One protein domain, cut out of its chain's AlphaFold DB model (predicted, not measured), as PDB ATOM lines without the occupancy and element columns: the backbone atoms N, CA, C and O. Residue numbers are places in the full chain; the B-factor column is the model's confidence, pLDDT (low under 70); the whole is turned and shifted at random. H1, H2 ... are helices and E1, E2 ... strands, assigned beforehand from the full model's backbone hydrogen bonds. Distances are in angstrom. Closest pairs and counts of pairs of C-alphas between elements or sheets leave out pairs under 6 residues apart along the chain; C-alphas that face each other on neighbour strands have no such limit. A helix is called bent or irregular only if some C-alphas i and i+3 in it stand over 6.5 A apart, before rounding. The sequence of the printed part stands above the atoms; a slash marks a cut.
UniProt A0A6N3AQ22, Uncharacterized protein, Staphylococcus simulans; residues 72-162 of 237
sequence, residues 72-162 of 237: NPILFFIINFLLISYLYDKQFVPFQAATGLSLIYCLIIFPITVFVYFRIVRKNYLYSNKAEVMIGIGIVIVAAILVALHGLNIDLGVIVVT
ATOM      1  N   ASN A  72     -38.358  35.300  15.712       84.12
ATOM      2  CA  ASN A  72     -38.920  34.857  14.432       84.12
ATOM      3  C   ASN A  72     -38.613  35.824  13.261       84.12
ATOM      4  O   ASN A  72     -38.081  35.362  12.256       84.12
ATOM      5  N   PRO A  73     -38.831  37.151  13.375       85.06
ATOM      6  CA  PRO A  73     -38.408  38.112  12.350       85.06
ATOM      7  C   PRO A  73     -36.915  38.087  12.008       85.06
ATOM      8  O   PRO A  73     -36.558  38.196  10.837       85.06
ATOM      9  N   ILE A  74     -36.051  37.910  13.010       85.88
ATOM     10  CA  ILE A  74     -34.594  37.885  12.832       85.88
ATOM     11  C   ILE A  74     -34.186  36.628  12.064       85.88
ATOM     12  O   ILE A  74     -33.469  36.709  11.069       85.88
ATOM     13  N   LEU A  75     -34.683  35.466  12.496       86.38
ATOM     14  CA  LEU A  75     -34.412  34.182  11.849       86.38
ATOM     15  C   LEU A  75     -34.953  34.155  10.419       86.38
ATOM     16  O   LEU A  75     -34.243  33.731   9.510       86.38
ATOM     17  N   PHE A  76     -36.174  34.657  10.210       90.44
ATOM     18  CA  PHE A  76     -36.763  34.789   8.880       90.44
ATOM     19  C   PHE A  76     -35.875  35.624   7.957       90.44
ATOM     20  O   PHE A  76     -35.624  35.212   6.824       90.44
ATOM     21  N   PHE A  77     -35.381  36.770   8.439       89.81
ATOM     22  CA  PHE A  77     -34.501  37.629   7.657       89.81
ATOM     23  C   PHE A  77     -33.179  36.933   7.323       89.81
ATOM     24  O   PHE A  77     -32.842  36.828   6.151       89.81
ATOM     25  N   ILE A  78     -32.459  36.417   8.324       89.50
ATOM     26  CA  ILE A  78     -31.118  35.835   8.144       89.50
ATOM     27  C   ILE A  78     -31.150  34.621   7.213       89.50
ATOM     28  O   ILE A  78     -30.342  34.539   6.289       89.50
ATOM     29  N   ILE A  79     -32.084  33.689   7.432       91.44
ATOM     30  CA  ILE A  79     -32.170  32.455   6.638       91.44
ATOM     31  C   ILE A  79     -32.455  32.790   5.174       91.44
ATOM     32  O   ILE A  79     -31.752  32.315   4.285       91.44
ATOM     33  N   ASN A  80     -33.458  33.633   4.914       94.00
ATOM     34  CA  ASN A  80     -33.811  33.996   3.544       94.00
ATOM     35  C   ASN A  80     -32.748  34.880   2.887       94.00
ATOM     36  O   ASN A  80     -32.469  34.704   1.705       94.00
ATOM     37  N   PHE A  81     -32.107  35.772   3.645       91.88
ATOM     38  CA  PHE A  81     -30.981  36.561   3.156       91.88
ATOM     39  C   PHE A  81     -29.855  35.654   2.660       91.88
ATOM     40  O   PHE A  81     -29.375  35.832   1.541       91.88
ATOM     41  N   LEU A  82     -29.453  34.670   3.470       91.12
ATOM     42  CA  LEU A  82     -28.374  33.745   3.137       91.12
ATOM     43  C   LEU A  82     -28.749  32.880   1.932       91.12
ATOM     44  O   LEU A  82     -27.986  32.821   0.972       91.12
ATOM     45  N   LEU A  83     -29.937  32.272   1.938       92.62
ATOM     46  CA  LEU A  83     -30.377  31.390   0.854       92.62
ATOM     47  C   LEU A  83     -30.531  32.128  -0.480       92.62
ATOM     48  O   LEU A  83     -30.053  31.625  -1.491       92.62
ATOM     49  N   ILE A  84     -31.115  33.332  -0.502       92.69
ATOM     50  CA  ILE A  84     -31.193  34.145  -1.732       92.69
ATOM     51  C   ILE A  84     -29.797  34.547  -2.187       92.69
ATOM     52  O   ILE A  84     -29.469  34.448  -3.365       92.69
ATOM     53  N   SER A  85     -28.962  35.020  -1.264       88.94
ATOM     54  CA  SER A  85     -27.635  35.514  -1.622       88.94
ATOM     55  C   SER A  85     -26.754  34.412  -2.197       88.94
ATOM     56  O   SER A  85     -26.024  34.682  -3.151       88.94
ATOM     57  N   TYR A  86     -26.852  33.203  -1.637       89.06
ATOM     58  CA  TYR A  86     -25.979  32.077  -1.944       89.06
ATOM     59  C   TYR A  86     -26.512  31.181  -3.064       89.06
ATOM     60  O   TYR A  86     -25.757  30.841  -3.959       89.06
ATOM     61  N   LEU A  87     -27.801  30.827  -3.060       89.62
ATOM     62  CA  LEU A  87     -28.358  29.892  -4.047       89.62
ATOM     63  C   LEU A  87     -28.826  30.585  -5.328       89.62
ATOM     64  O   LEU A  87     -28.824  29.969  -6.391       89.62
ATOM     65  N   TYR A  88     -29.277  31.840  -5.238       89.00
ATOM     66  CA  TYR A  88     -29.782  32.570  -6.396       89.00
ATOM     67  C   TYR A  88     -28.634  33.306  -7.093       89.00
ATOM     68  O   TYR A  88     -28.249  34.416  -6.702       89.00
ATOM     69  N   ASP A  89     -28.074  32.688  -8.130       84.44
ATOM     70  CA  ASP A  89     -26.978  33.284  -8.890       84.44
ATOM     71  C   ASP A  89     -27.485  34.358  -9.864       84.44
ATOM     72  O   ASP A  89     -28.393  34.143 -10.669       84.44
ATOM     73  N   LYS A  90     -26.858  35.534  -9.790       80.75
ATOM     74  CA  LYS A  90     -27.130  36.666 -10.675       80.75
ATOM     75  C   LYS A  90     -26.654  36.376 -12.104       80.75
ATOM     76  O   LYS A  90     -27.290  36.837 -13.044       80.75
ATOM     77  N   GLN A  91     -25.585  35.594 -12.280       82.94
ATOM     78  CA  GLN A  91     -25.016  35.296 -13.599       82.94
ATOM     79  C   GLN A  91     -25.991  34.546 -14.502       82.94
ATOM     80  O   GLN A  91     -26.003  34.783 -15.705       82.94
ATOM     81  N   PHE A  92     -26.844  33.688 -13.942       80.44
ATOM     82  CA  PHE A  92     -27.797  32.913 -14.733       80.44
ATOM     83  C   PHE A  92     -29.018  33.722 -15.193       80.44
ATOM     84  O   PHE A  92     -29.665  33.345 -16.168       80.44
ATOM     85  N   VAL A  93     -29.298  34.874 -14.576       78.94
ATOM     86  CA  VAL A  93     -30.470  35.701 -14.905       78.94
ATOM     87  C   VAL A  93     -30.408  36.280 -16.330       78.94
ATOM     88  O   VAL A  93     -31.386  36.108 -17.067       78.94
ATOM     89  N   PRO A  94     -29.296  36.898 -16.785       80.19
ATOM     90  CA  PRO A  94     -29.132  37.294 -18.186       80.19
ATOM     91  C   PRO A  94     -29.281  36.134 -19.180       80.19
ATOM     92  O   PRO A  94     -29.813  36.323 -20.273       80.19
ATOM     93  N   PHE A  95     -28.848  34.930 -18.790       82.75
ATOM     94  CA  PHE A  95     -28.924  33.719 -19.611       82.75
ATOM     95  C   PHE A  95     -30.260  32.983 -19.507       82.75
ATOM     96  O   PHE A  95     -30.392  31.904 -20.081       82.75
ATOM     97  N   GLN A  96     -31.257  33.562 -18.825       86.19
ATOM     98  CA  GLN A  96     -32.578  32.951 -18.655       86.19
ATOM     99  C   GLN A  96     -32.466  31.553 -18.036       86.19
ATOM    100  O   GLN A  96     -33.045  30.583 -18.522       86.19
ATOM    101  N   ALA A  97     -31.658  31.442 -16.988       87.69
ATOM    102  CA  ALA A  97     -31.358  30.193 -16.322       87.69
ATOM    103  C   ALA A  97     -31.419  30.343 -14.796       87.69
ATOM    104  O   ALA A  97     -31.265  31.430 -14.236       87.69
ATOM    105  N   ALA A  98     -31.648  29.229 -14.113       88.38
ATOM    106  CA  ALA A  98     -31.610  29.130 -12.661       88.38
ATOM    107  C   ALA A  98     -31.118  27.734 -12.258       88.38
ATOM    108  O   ALA A  98     -31.364  26.755 -12.966       88.38
ATOM    109  N   THR A  99     -30.441  27.614 -11.118       90.56
ATOM    110  CA  THR A  99     -30.060  26.298 -10.581       90.56
ATOM    111  C   THR A  99     -31.283  25.578 -10.021       90.56
ATOM    112  O   THR A  99     -32.206  26.221  -9.502       90.56
ATOM    113  N   GLY A 100     -31.293  24.246 -10.054       87.56
ATOM    114  CA  GLY A 100     -32.345  23.457  -9.408       87.56
ATOM    115  C   GLY A 100     -32.478  23.777  -7.913       87.56
ATOM    116  O   GLY A 100     -33.596  23.900  -7.408       87.56
ATOM    117  N   LEU A 101     -31.360  24.024  -7.219       90.12
ATOM    118  CA  LEU A 101     -31.365  24.474  -5.820       90.12
ATOM    119  C   LEU A 101     -32.087  25.817  -5.624       90.12
ATOM    120  O   LEU A 101     -32.889  25.948  -4.695       90.12
ATOM    121  N   SER A 102     -31.845  26.803  -6.495       89.56
ATOM    122  CA  SER A 102     -32.514  28.110  -6.414       89.56
ATOM    123  C   SER A 102     -34.025  27.998  -6.628       89.56
ATOM    124  O   SER A 102     -34.796  28.644  -5.917       89.56
ATOM    125  N   LEU A 103     -34.467  27.119  -7.534       90.75
ATOM    126  CA  LEU A 103     -35.886  26.862  -7.780       90.75
ATOM    127  C   LEU A 103     -36.556  26.172  -6.592       90.75
ATOM    128  O   LEU A 103     -37.638  26.591  -6.183       90.75
ATOM    129  N   ILE A 104     -35.907  25.170  -5.992       91.19
ATOM    130  CA  ILE A 104     -36.393  24.524  -4.761       91.19
ATOM    131  C   ILE A 104     -36.541  25.562  -3.649       91.19
ATOM    132  O   ILE A 104     -37.568  25.608  -2.967       91.19
ATOM    133  N   TYR A 105     -35.543  26.428  -3.483       92.25
ATOM    134  CA  TYR A 105     -35.622  27.498  -2.504       92.25
ATOM    135  C   TYR A 105     -36.801  28.445  -2.787       92.25
ATOM    136  O   TYR A 105     -37.650  28.630  -1.916       92.25
ATOM    137  N   CYS A 106     -36.896  29.003  -3.996       90.56
ATOM    138  CA  CYS A 106     -37.909  30.002  -4.343       90.56
ATOM    139  C   CYS A 106     -39.342  29.453  -4.344       90.56
ATOM    140  O   CYS A 106     -40.257  30.169  -3.942       90.56
ATOM    141  N   LEU A 107     -39.557  28.209  -4.786       90.50
ATOM    142  CA  LEU A 107     -40.898  27.627  -4.934       90.50
ATOM    143  C   LEU A 107     -41.385  26.886  -3.687       90.50
ATOM    144  O   LEU A 107     -42.593  26.790  -3.479       90.50
ATOM    145  N   ILE A 108     -40.477  26.358  -2.864       91.44
ATOM    146  CA  ILE A 108     -40.840  25.501  -1.727       91.44
ATOM    147  C   ILE A 108     -40.448  26.167  -0.412       91.44
ATOM    148  O   ILE A 108     -41.310  26.484   0.408       91.44
ATOM    149  N   ILE A 109     -39.154  26.409  -0.200       92.06
ATOM    150  CA  ILE A 109     -38.652  26.855   1.107       92.06
ATOM    151  C   ILE A 109     -39.141  28.260   1.431       92.06
ATOM    152  O   ILE A 109     -39.668  28.491   2.518       92.06
ATOM    153  N   PHE A 110     -39.025  29.185   0.482       93.00
ATOM    154  CA  PHE A 110     -39.396  30.574   0.687       93.00
ATOM    155  C   PHE A 110     -40.890  30.731   1.049       93.00
ATOM    156  O   PHE A 110     -41.163  31.281   2.123       93.00
ATOM    157  N   PRO A 111     -41.865  30.168   0.301       91.94
ATOM    158  CA  PRO A 111     -43.278  30.215   0.686       91.94
ATOM    159  C   PRO A 111     -43.569  29.577   2.048       91.94
ATOM    160  O   PRO A 111     -44.349  30.130   2.826       91.94
ATOM    161  N   ILE A 112     -42.919  28.453   2.379       91.25
ATOM    162  CA  ILE A 112     -43.080  27.813   3.692       91.25
ATOM    163  C   ILE A 112     -42.553  28.734   4.802       91.25
ATOM    164  O   ILE A 112     -43.223  28.888   5.824       91.25
ATOM    165  N   THR A 113     -41.407  29.402   4.610       91.62
ATOM    166  CA  THR A 113     -40.880  30.346   5.613       91.62
ATOM    167  C   THR A 113     -41.835  31.518   5.847       91.62
ATOM    168  O   THR A 113     -42.092  31.878   6.997       91.62
ATOM    169  N   VAL A 114     -42.434  32.064   4.781       91.25
ATOM    170  CA  VAL A 114     -43.437  33.140   4.860       91.25
ATOM    171  C   VAL A 114     -44.698  32.654   5.580       91.25
ATOM    172  O   VAL A 114     -45.215  33.338   6.467       91.25
ATOM    173  N   PHE A 115     -45.176  31.451   5.260       90.12
ATOM    174  CA  PHE A 115     -46.339  30.853   5.914       90.12
ATOM    175  C   PHE A 115     -46.122  30.662   7.420       90.12
ATOM    176  O   PHE A 115     -46.956  31.083   8.228       90.12
ATOM    177  N   VAL A 116     -44.988  30.074   7.816       88.06
ATOM    178  CA  VAL A 116     -44.624  29.877   9.229       88.06
ATOM    179  C   VAL A 116     -44.523  31.217   9.949       88.06
ATOM    180  O   VAL A 116     -45.082  31.364  11.040       88.06
ATOM    181  N   TYR A 117     -43.897  32.216   9.320       88.81
ATOM    182  CA  TYR A 117     -43.789  33.559   9.877       88.81
ATOM    183  C   TYR A 117     -45.170  34.127  10.240       88.81
ATOM    184  O   TYR A 117     -45.404  34.512  11.392       88.81
ATOM    185  N   PHE A 118     -46.117  34.129   9.294       86.69
ATOM    186  CA  PHE A 118     -47.455  34.681   9.530       86.69
ATOM    187  C   PHE A 118     -48.259  33.867  10.545       86.69
ATOM    188  O   PHE A 118     -49.005  34.442  11.340       86.69
ATOM    189  N   ARG A 119     -48.096  32.540  10.568       85.19
ATOM    190  CA  ARG A 119     -48.738  31.666  11.562       85.19
ATOM    191  C   ARG A 119     -48.297  31.994  12.987       85.19
ATOM    192  O   ARG A 119     -49.157  32.105  13.862       85.19
ATOM    193  N   ILE A 120     -46.998  32.203  13.209       83.38
ATOM    194  CA  ILE A 120     -46.451  32.593  14.519       83.38
ATOM    195  C   ILE A 120     -46.994  33.965  14.934       83.38
ATOM    196  O   ILE A 120     -47.475  34.120  16.056       83.38
ATOM    197  N   VAL A 121     -46.981  34.945  14.023       81.88
ATOM    198  CA  VAL A 121     -47.512  36.291  14.300       81.88
ATOM    199  C   VAL A 121     -49.009  36.248  14.625       81.88
ATOM    200  O   VAL A 121     -49.449  36.912  15.560       81.88
ATOM    201  N   ARG A 122     -49.796  35.432  13.910       80.69
ATOM    202  CA  ARG A 122     -51.246  35.301  14.127       80.69
ATOM    203  C   ARG A 122     -51.593  34.654  15.466       80.69
ATOM    204  O   ARG A 122     -52.555  35.072  16.103       80.69
ATOM    205  N   LYS A 123     -50.842  33.633  15.890       74.94
ATOM    206  CA  LYS A 123     -51.036  32.978  17.197       74.94
ATOM    207  C   LYS A 123     -50.623  33.866  18.373       74.94
ATOM    208  O   LYS A 123     -51.146  33.692  19.477       74.94
ATOM    209  N   ASN A 124     -49.735  34.827  18.114       75.19
ATOM    210  CA  ASN A 124     -49.199  35.765  19.091       75.19
ATOM    211  C   ASN A 124     -48.636  35.039  20.336       75.19
ATOM    212  O   ASN A 124     -48.285  33.856  20.267       75.19
ATOM    213  N   TYR A 125     -48.477  35.725  21.471       73.88
ATOM    214  CA  TYR A 125     -47.936  35.116  22.697       73.88
ATOM    215  C   TYR A 125     -48.933  34.191  23.415       73.88
ATOM    216  O   TYR A 125     -48.526  33.374  24.238       73.88
ATOM    217  N   LEU A 126     -50.224  34.248  23.077       75.25
ATOM    218  CA  LEU A 126     -51.287  33.566  23.821       75.25
ATOM    219  C   LEU A 126     -51.370  32.063  23.543       75.25
ATOM    220  O   LEU A 126     -51.633  31.292  24.465       75.25
ATOM    221  N   TYR A 127     -51.150  31.628  22.301       77.81
ATOM    222  CA  TYR A 127     -51.369  30.241  21.874       77.81
ATOM    223  C   TYR A 127     -50.059  29.515  21.592       77.81
ATOM    224  O   TYR A 127     -49.053  30.118  21.245       77.81
ATOM    225  N   SER A 128     -50.037  28.190  21.744       75.88
ATOM    226  CA  SER A 128     -48.802  27.428  21.552       75.88
ATOM    227  C   SER A 128     -48.332  27.429  20.089       75.88
ATOM    228  O   SER A 128     -49.081  27.047  19.185       75.88
ATOM    229  N   ASN A 129     -47.051  27.758  19.896       77.75
ATOM    230  CA  ASN A 129     -46.367  27.763  18.597       77.75
ATOM    231  C   ASN A 129     -45.463  26.528  18.391       77.75
ATOM    232  O   ASN A 129     -44.537  26.571  17.591       77.75
ATOM    233  N   LYS A 130     -45.681  25.427  19.135       78.31
ATOM    234  CA  LYS A 130     -44.798  24.238  19.103       78.31
ATOM    235  C   LYS A 130     -44.638  23.650  17.694       78.31
ATOM    236  O   LYS A 130     -43.523  23.341  17.295       78.31
ATOM    237  N   ALA A 131     -45.740  23.519  16.955       81.69
ATOM    238  CA  ALA A 131     -45.717  22.984  15.596       81.69
ATOM    239  C   ALA A 131     -44.942  23.908  14.645       81.69
ATOM    240  O   ALA A 131     -44.084  23.449  13.902       81.69
ATOM    241  N   GLU A 132     -45.190  25.218  14.715       83.94
ATOM    242  CA  GLU A 132     -44.498  26.213  13.895       83.94
ATOM    243  C   GLU A 132     -42.991  26.263  14.186       83.94
ATOM    244  O   GLU A 132     -42.198  26.363  13.255       83.94
ATOM    245  N   VAL A 133     -42.584  26.125  15.452       81.00
ATOM    246  CA  VAL A 133     -41.164  26.021  15.833       81.00
ATOM    247  C   VAL A 133     -40.526  24.758  15.250       81.00
ATOM    248  O   VAL A 133     -39.415  24.828  14.736       81.00
ATOM    249  N   MET A 134     -41.222  23.619  15.272       84.06
ATOM    250  CA  MET A 134     -40.715  22.367  14.696       84.06
ATOM    251  C   MET A 134     -40.540  22.464  13.175       84.06
ATOM    252  O   MET A 134     -39.511  22.044  12.650       84.06
ATOM    253  N   ILE A 135     -41.495  23.087  12.476       85.81
ATOM    254  CA  ILE A 135     -41.360  23.388  11.042       85.81
ATOM    255  C   ILE A 135     -40.182  24.348  10.813       85.81
ATOM    256  O   ILE A 135     -39.400  24.142   9.892       85.81
ATOM    257  N   GLY A 136     -40.008  25.354  11.678       84.69
ATOM    258  CA  GLY A 136     -38.864  26.271  11.659       84.69
ATOM    259  C   GLY A 136     -37.512  25.559  11.764       84.69
ATOM    260  O   GLY A 136     -36.610  25.842  10.983       84.69
ATOM    261  N   ILE A 137     -37.383  24.591  12.675       86.06
ATOM    262  CA  ILE A 137     -36.178  23.754  12.794       86.06
ATOM    263  C   ILE A 137     -35.961  22.941  11.512       86.06
ATOM    264  O   ILE A 137     -34.846  22.896  10.999       86.06
ATOM    265  N   GLY A 138     -37.027  22.362  10.950       88.38
ATOM    266  CA  GLY A 138     -36.970  21.666   9.663       88.38
ATOM    267  C   GLY A 138     -36.455  22.557   8.528       88.38
ATOM    268  O   GLY A 138     -35.569  22.143   7.785       88.38
ATOM    269  N   ILE A 139     -36.935  23.803   8.439       90.56
ATOM    270  CA  ILE A 139     -36.454  24.796   7.463       90.56
ATOM    271  C   ILE A 139     -34.953  25.038   7.627       90.56
ATOM    272  O   ILE A 139     -34.243  25.065   6.627       90.56
ATOM    273  N   VAL A 140     -34.456  25.205   8.856       89.19
ATOM    274  CA  VAL A 140     -33.025  25.448   9.114       89.19
ATOM    275  C   VAL A 140     -32.172  24.264   8.667       89.19
ATOM    276  O   VAL A 140     -31.142  24.463   8.028       89.19
ATOM    277  N   ILE A 141     -32.608  23.036   8.958       91.50
ATOM    278  CA  ILE A 141     -31.902  21.819   8.532       91.50
ATOM    279  C   ILE A 141     -31.847  21.749   7.004       91.50
ATOM    280  O   ILE A 141     -30.775  21.557   6.434       91.50
ATOM    281  N   VAL A 142     -32.978  21.959   6.327       91.19
ATOM    282  CA  VAL A 142     -33.027  21.941   4.858       91.19
ATOM    283  C   VAL A 142     -32.188  23.073   4.264       91.19
ATOM    284  O   VAL A 142     -31.448  22.841   3.316       91.19
ATOM    285  N   ALA A 143     -32.232  24.273   4.844       89.69
ATOM    286  CA  ALA A 143     -31.403  25.399   4.429       89.69
ATOM    287  C   ALA A 143     -29.906  25.065   4.508       89.69
ATOM    288  O   ALA A 143     -29.172  25.318   3.556       89.69
ATOM    289  N   ALA A 144     -29.463  24.449   5.608       91.25
ATOM    290  CA  ALA A 144     -28.080  24.015   5.773       91.25
ATOM    291  C   ALA A 144     -27.676  22.964   4.727       91.25
ATOM    292  O   ALA A 144     -26.590  23.058   4.161       91.25
ATOM    293  N   ILE A 145     -28.563  22.009   4.420       91.81
ATOM    294  CA  ILE A 145     -28.336  21.013   3.362       91.81
ATOM    295  C   ILE A 145     -28.191  21.696   1.999       91.81
ATOM    296  O   ILE A 145     -27.243  21.401   1.281       91.81
ATOM    297  N   LEU A 146     -29.086  22.625   1.645       90.81
ATOM    298  CA  LEU A 146     -29.021  23.329   0.359       90.81
ATOM    299  C   LEU A 146     -27.713  24.117   0.206       90.81
ATOM    300  O   LEU A 146     -27.086  24.069  -0.847       90.81
ATOM    301  N   VAL A 147     -27.282  24.804   1.267       90.31
ATOM    302  CA  VAL A 147     -26.005  25.532   1.293       90.31
ATOM    303  C   VAL A 147     -24.824  24.570   1.152       90.31
ATOM    304  O   VAL A 147     -23.921  24.831   0.366       90.31
ATOM    305  N   ALA A 148     -24.834  23.437   1.859       91.19
ATOM    306  CA  ALA A 148     -23.777  22.436   1.743       91.19
ATOM    307  C   ALA A 148     -23.705  21.825   0.333       91.19
ATOM    308  O   ALA A 148     -22.615  21.667  -0.206       91.19
ATOM    309  N   LEU A 149     -24.855  21.526  -0.286       91.75
ATOM    310  CA  LEU A 149     -24.924  21.014  -1.657       91.75
ATOM    311  C   LEU A 149     -24.350  22.015  -2.661       91.75
ATOM    312  O   LEU A 149     -23.510  21.630  -3.472       91.75
ATOM    313  N   HIS A 150     -24.736  23.291  -2.568       88.75
ATOM    314  CA  HIS A 150     -24.177  24.340  -3.426       88.75
ATOM    315  C   HIS A 150     -22.664  24.495  -3.213       88.75
ATOM    316  O   HIS A 150     -21.911  24.559  -4.177       88.75
ATOM    317  N   GLY A 151     -22.192  24.442  -1.962       87.81
ATOM    318  CA  GLY A 151     -20.760  24.483  -1.643       87.81
ATOM    319  C   GLY A 151     -19.951  23.302  -2.200       87.81
ATOM    320  O   GLY A 151     -18.745  23.429  -2.402       87.81
ATOM    321  N   LEU A 152     -20.600  22.169  -2.483       91.69
ATOM    322  CA  LEU A 152     -20.016  21.005  -3.162       91.69
ATOM    323  C   LEU A 152     -20.230  21.030  -4.689       91.69
ATOM    324  O   LEU A 152     -19.941  20.036  -5.354       91.69
ATOM    325  N   ASN A 153     -20.728  22.140  -5.248       85.56
ATOM    326  CA  ASN A 153     -21.112  22.309  -6.656       85.56
ATOM    327  C   ASN A 153     -22.212  21.335  -7.132       85.56
ATOM    328  O   ASN A 153     -22.284  20.979  -8.310       85.56
ATOM    329  N   ILE A 154     -23.083  20.879  -6.226       89.56
ATOM    330  CA  ILE A 154     -24.232  20.021  -6.549       89.56
ATOM    331  C   ILE A 154     -25.469  20.907  -6.739       89.56
ATOM    332  O   ILE A 154     -26.337  20.984  -5.876       89.56
ATOM    333  N   ASP A 155     -25.568  21.562  -7.896       84.19
ATOM    334  CA  ASP A 155     -26.620  22.556  -8.185       84.19
ATOM    335  C   ASP A 155     -27.968  21.990  -8.644       84.19
ATOM    336  O   ASP A 155     -28.918  22.741  -8.885       84.19
ATOM    337  N   LEU A 156     -28.064  20.661  -8.750       85.00
ATOM    338  CA  LEU A 156     -29.212  19.952  -9.332       85.00
ATOM    339  C   LEU A 156     -29.511  20.399 -10.776       85.00
ATOM    340  O   LEU A 156     -30.658  20.397 -11.218       85.00
ATOM    341  N   GLY A 157     -28.453  20.757 -11.509       86.38
ATOM    342  CA  GLY A 157     -28.510  21.190 -12.901       86.38
ATOM    343  C   GLY A 157     -28.889  22.661 -13.082       86.38
ATOM    344  O   GLY A 157     -29.353  23.340 -12.165       86.38
ATOM    345  N   VAL A 158     -28.683  23.141 -14.308       88.19
ATOM    346  CA  VAL A 158     -29.082  24.477 -14.755       88.19
ATOM    347  C   VAL A 158     -30.335  24.329 -15.604       88.19
ATOM    348  O   VAL A 158     -30.335  23.633 -16.618       88.19
ATOM    349  N   ILE A 159     -31.415  24.962 -15.166       88.44
ATOM    350  CA  ILE A 159     -32.729  24.878 -15.793       88.44
ATOM    351  C   ILE A 159     -33.004  26.207 -16.482       88.44
ATOM    352  O   ILE A 159     -32.828  27.270 -15.888       88.44
ATOM    353  N   VAL A 160     -33.448  26.144 -17.737       87.50
ATOM    354  CA  VAL A 160     -33.859  27.334 -18.486       87.50
ATOM    355  C   VAL A 160     -35.169  27.854 -17.900       87.50
ATOM    356  O   VAL A 160     -36.168  27.138 -17.824       87.50
ATOM    357  N   VAL A 161     -35.160  29.114 -17.487       87.75
ATOM    358  CA  VAL A 161     -36.283  29.824 -16.884       87.75
ATOM    359  C   VAL A 161     -36.594  31.038 -17.740       87.75
ATOM    360  O   VAL A 161     -35.719  31.830 -18.064       87.75
ATOM    361  N   THR A 162     -37.863  31.213 -18.102       88.31
ATOM    362  CA  THR A 162     -38.258  32.333 -18.966       88.31
ATOM    363  C   THR A 162     -37.862  33.682 -18.361       88.31
ATOM    364  O   THR A 162     -38.018  33.908 -17.157       88.31
TER     365      THR A 162
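This is residues 72 to 162 of the 237 residues of an uncharacterized protein of Staphylococcus simulans (UniProt A0A6N3AQ22). A small antiparallel sheet of two strands, E1 and E2, sits at one end of an elongated up-and-down bundle of three helices, H1, bent H2 and H3. The 91 printed residues, mostly helix, run H1, E1, H2, H3, E2. The whole is only just loose, close to compact: radius of gyration of the C-alphas 14.7 A, spans 49 by 26 by 17 A.

E1, residues 97 to 99, and E2, residues 158 to 160, are antiparallel neighbours; N 98 and O 159, 2.9 A apart, are within hydrogen-bond range. H2, residues 100 to 123, one helix by its hydrogen bonds, is bent, with C-alphas 107 and 110 6.5 A apart; its arms are H2a, residues 100 to 107, and H2b, residues 110 to 123. H1, residues 72 to 87, touches H2b, opposite ways at a shallow tilt of 3 degrees; the closest C-alphas, of Asn 72 and Tyr 117, are 6.8 A apart. H3, residues 130 to 151, forms a helical hairpin with H2b, touching it with residues 132 to 139 alone; the closest C-alphas, of Val 116 and Glu 132, are 5.9 A apart. In H1, H2a, H2b and H3 every O i to N i+4 pair is within hydrogen-bond range.

H3 measures 31.8 A, H1 21.9 A and H2b 20.3 A. H1 begins at C-alpha 72 (-38.920, 34.857, 14.432); E2 ends at C-alpha 160 (-33.859, 27.334, -18.486).

The farthest C-alphas, of Phe 95 and Leu 126, are 48.9 A apart. The printed part has no cut, no link is long, and no printed residue is under 70 in pLDDT.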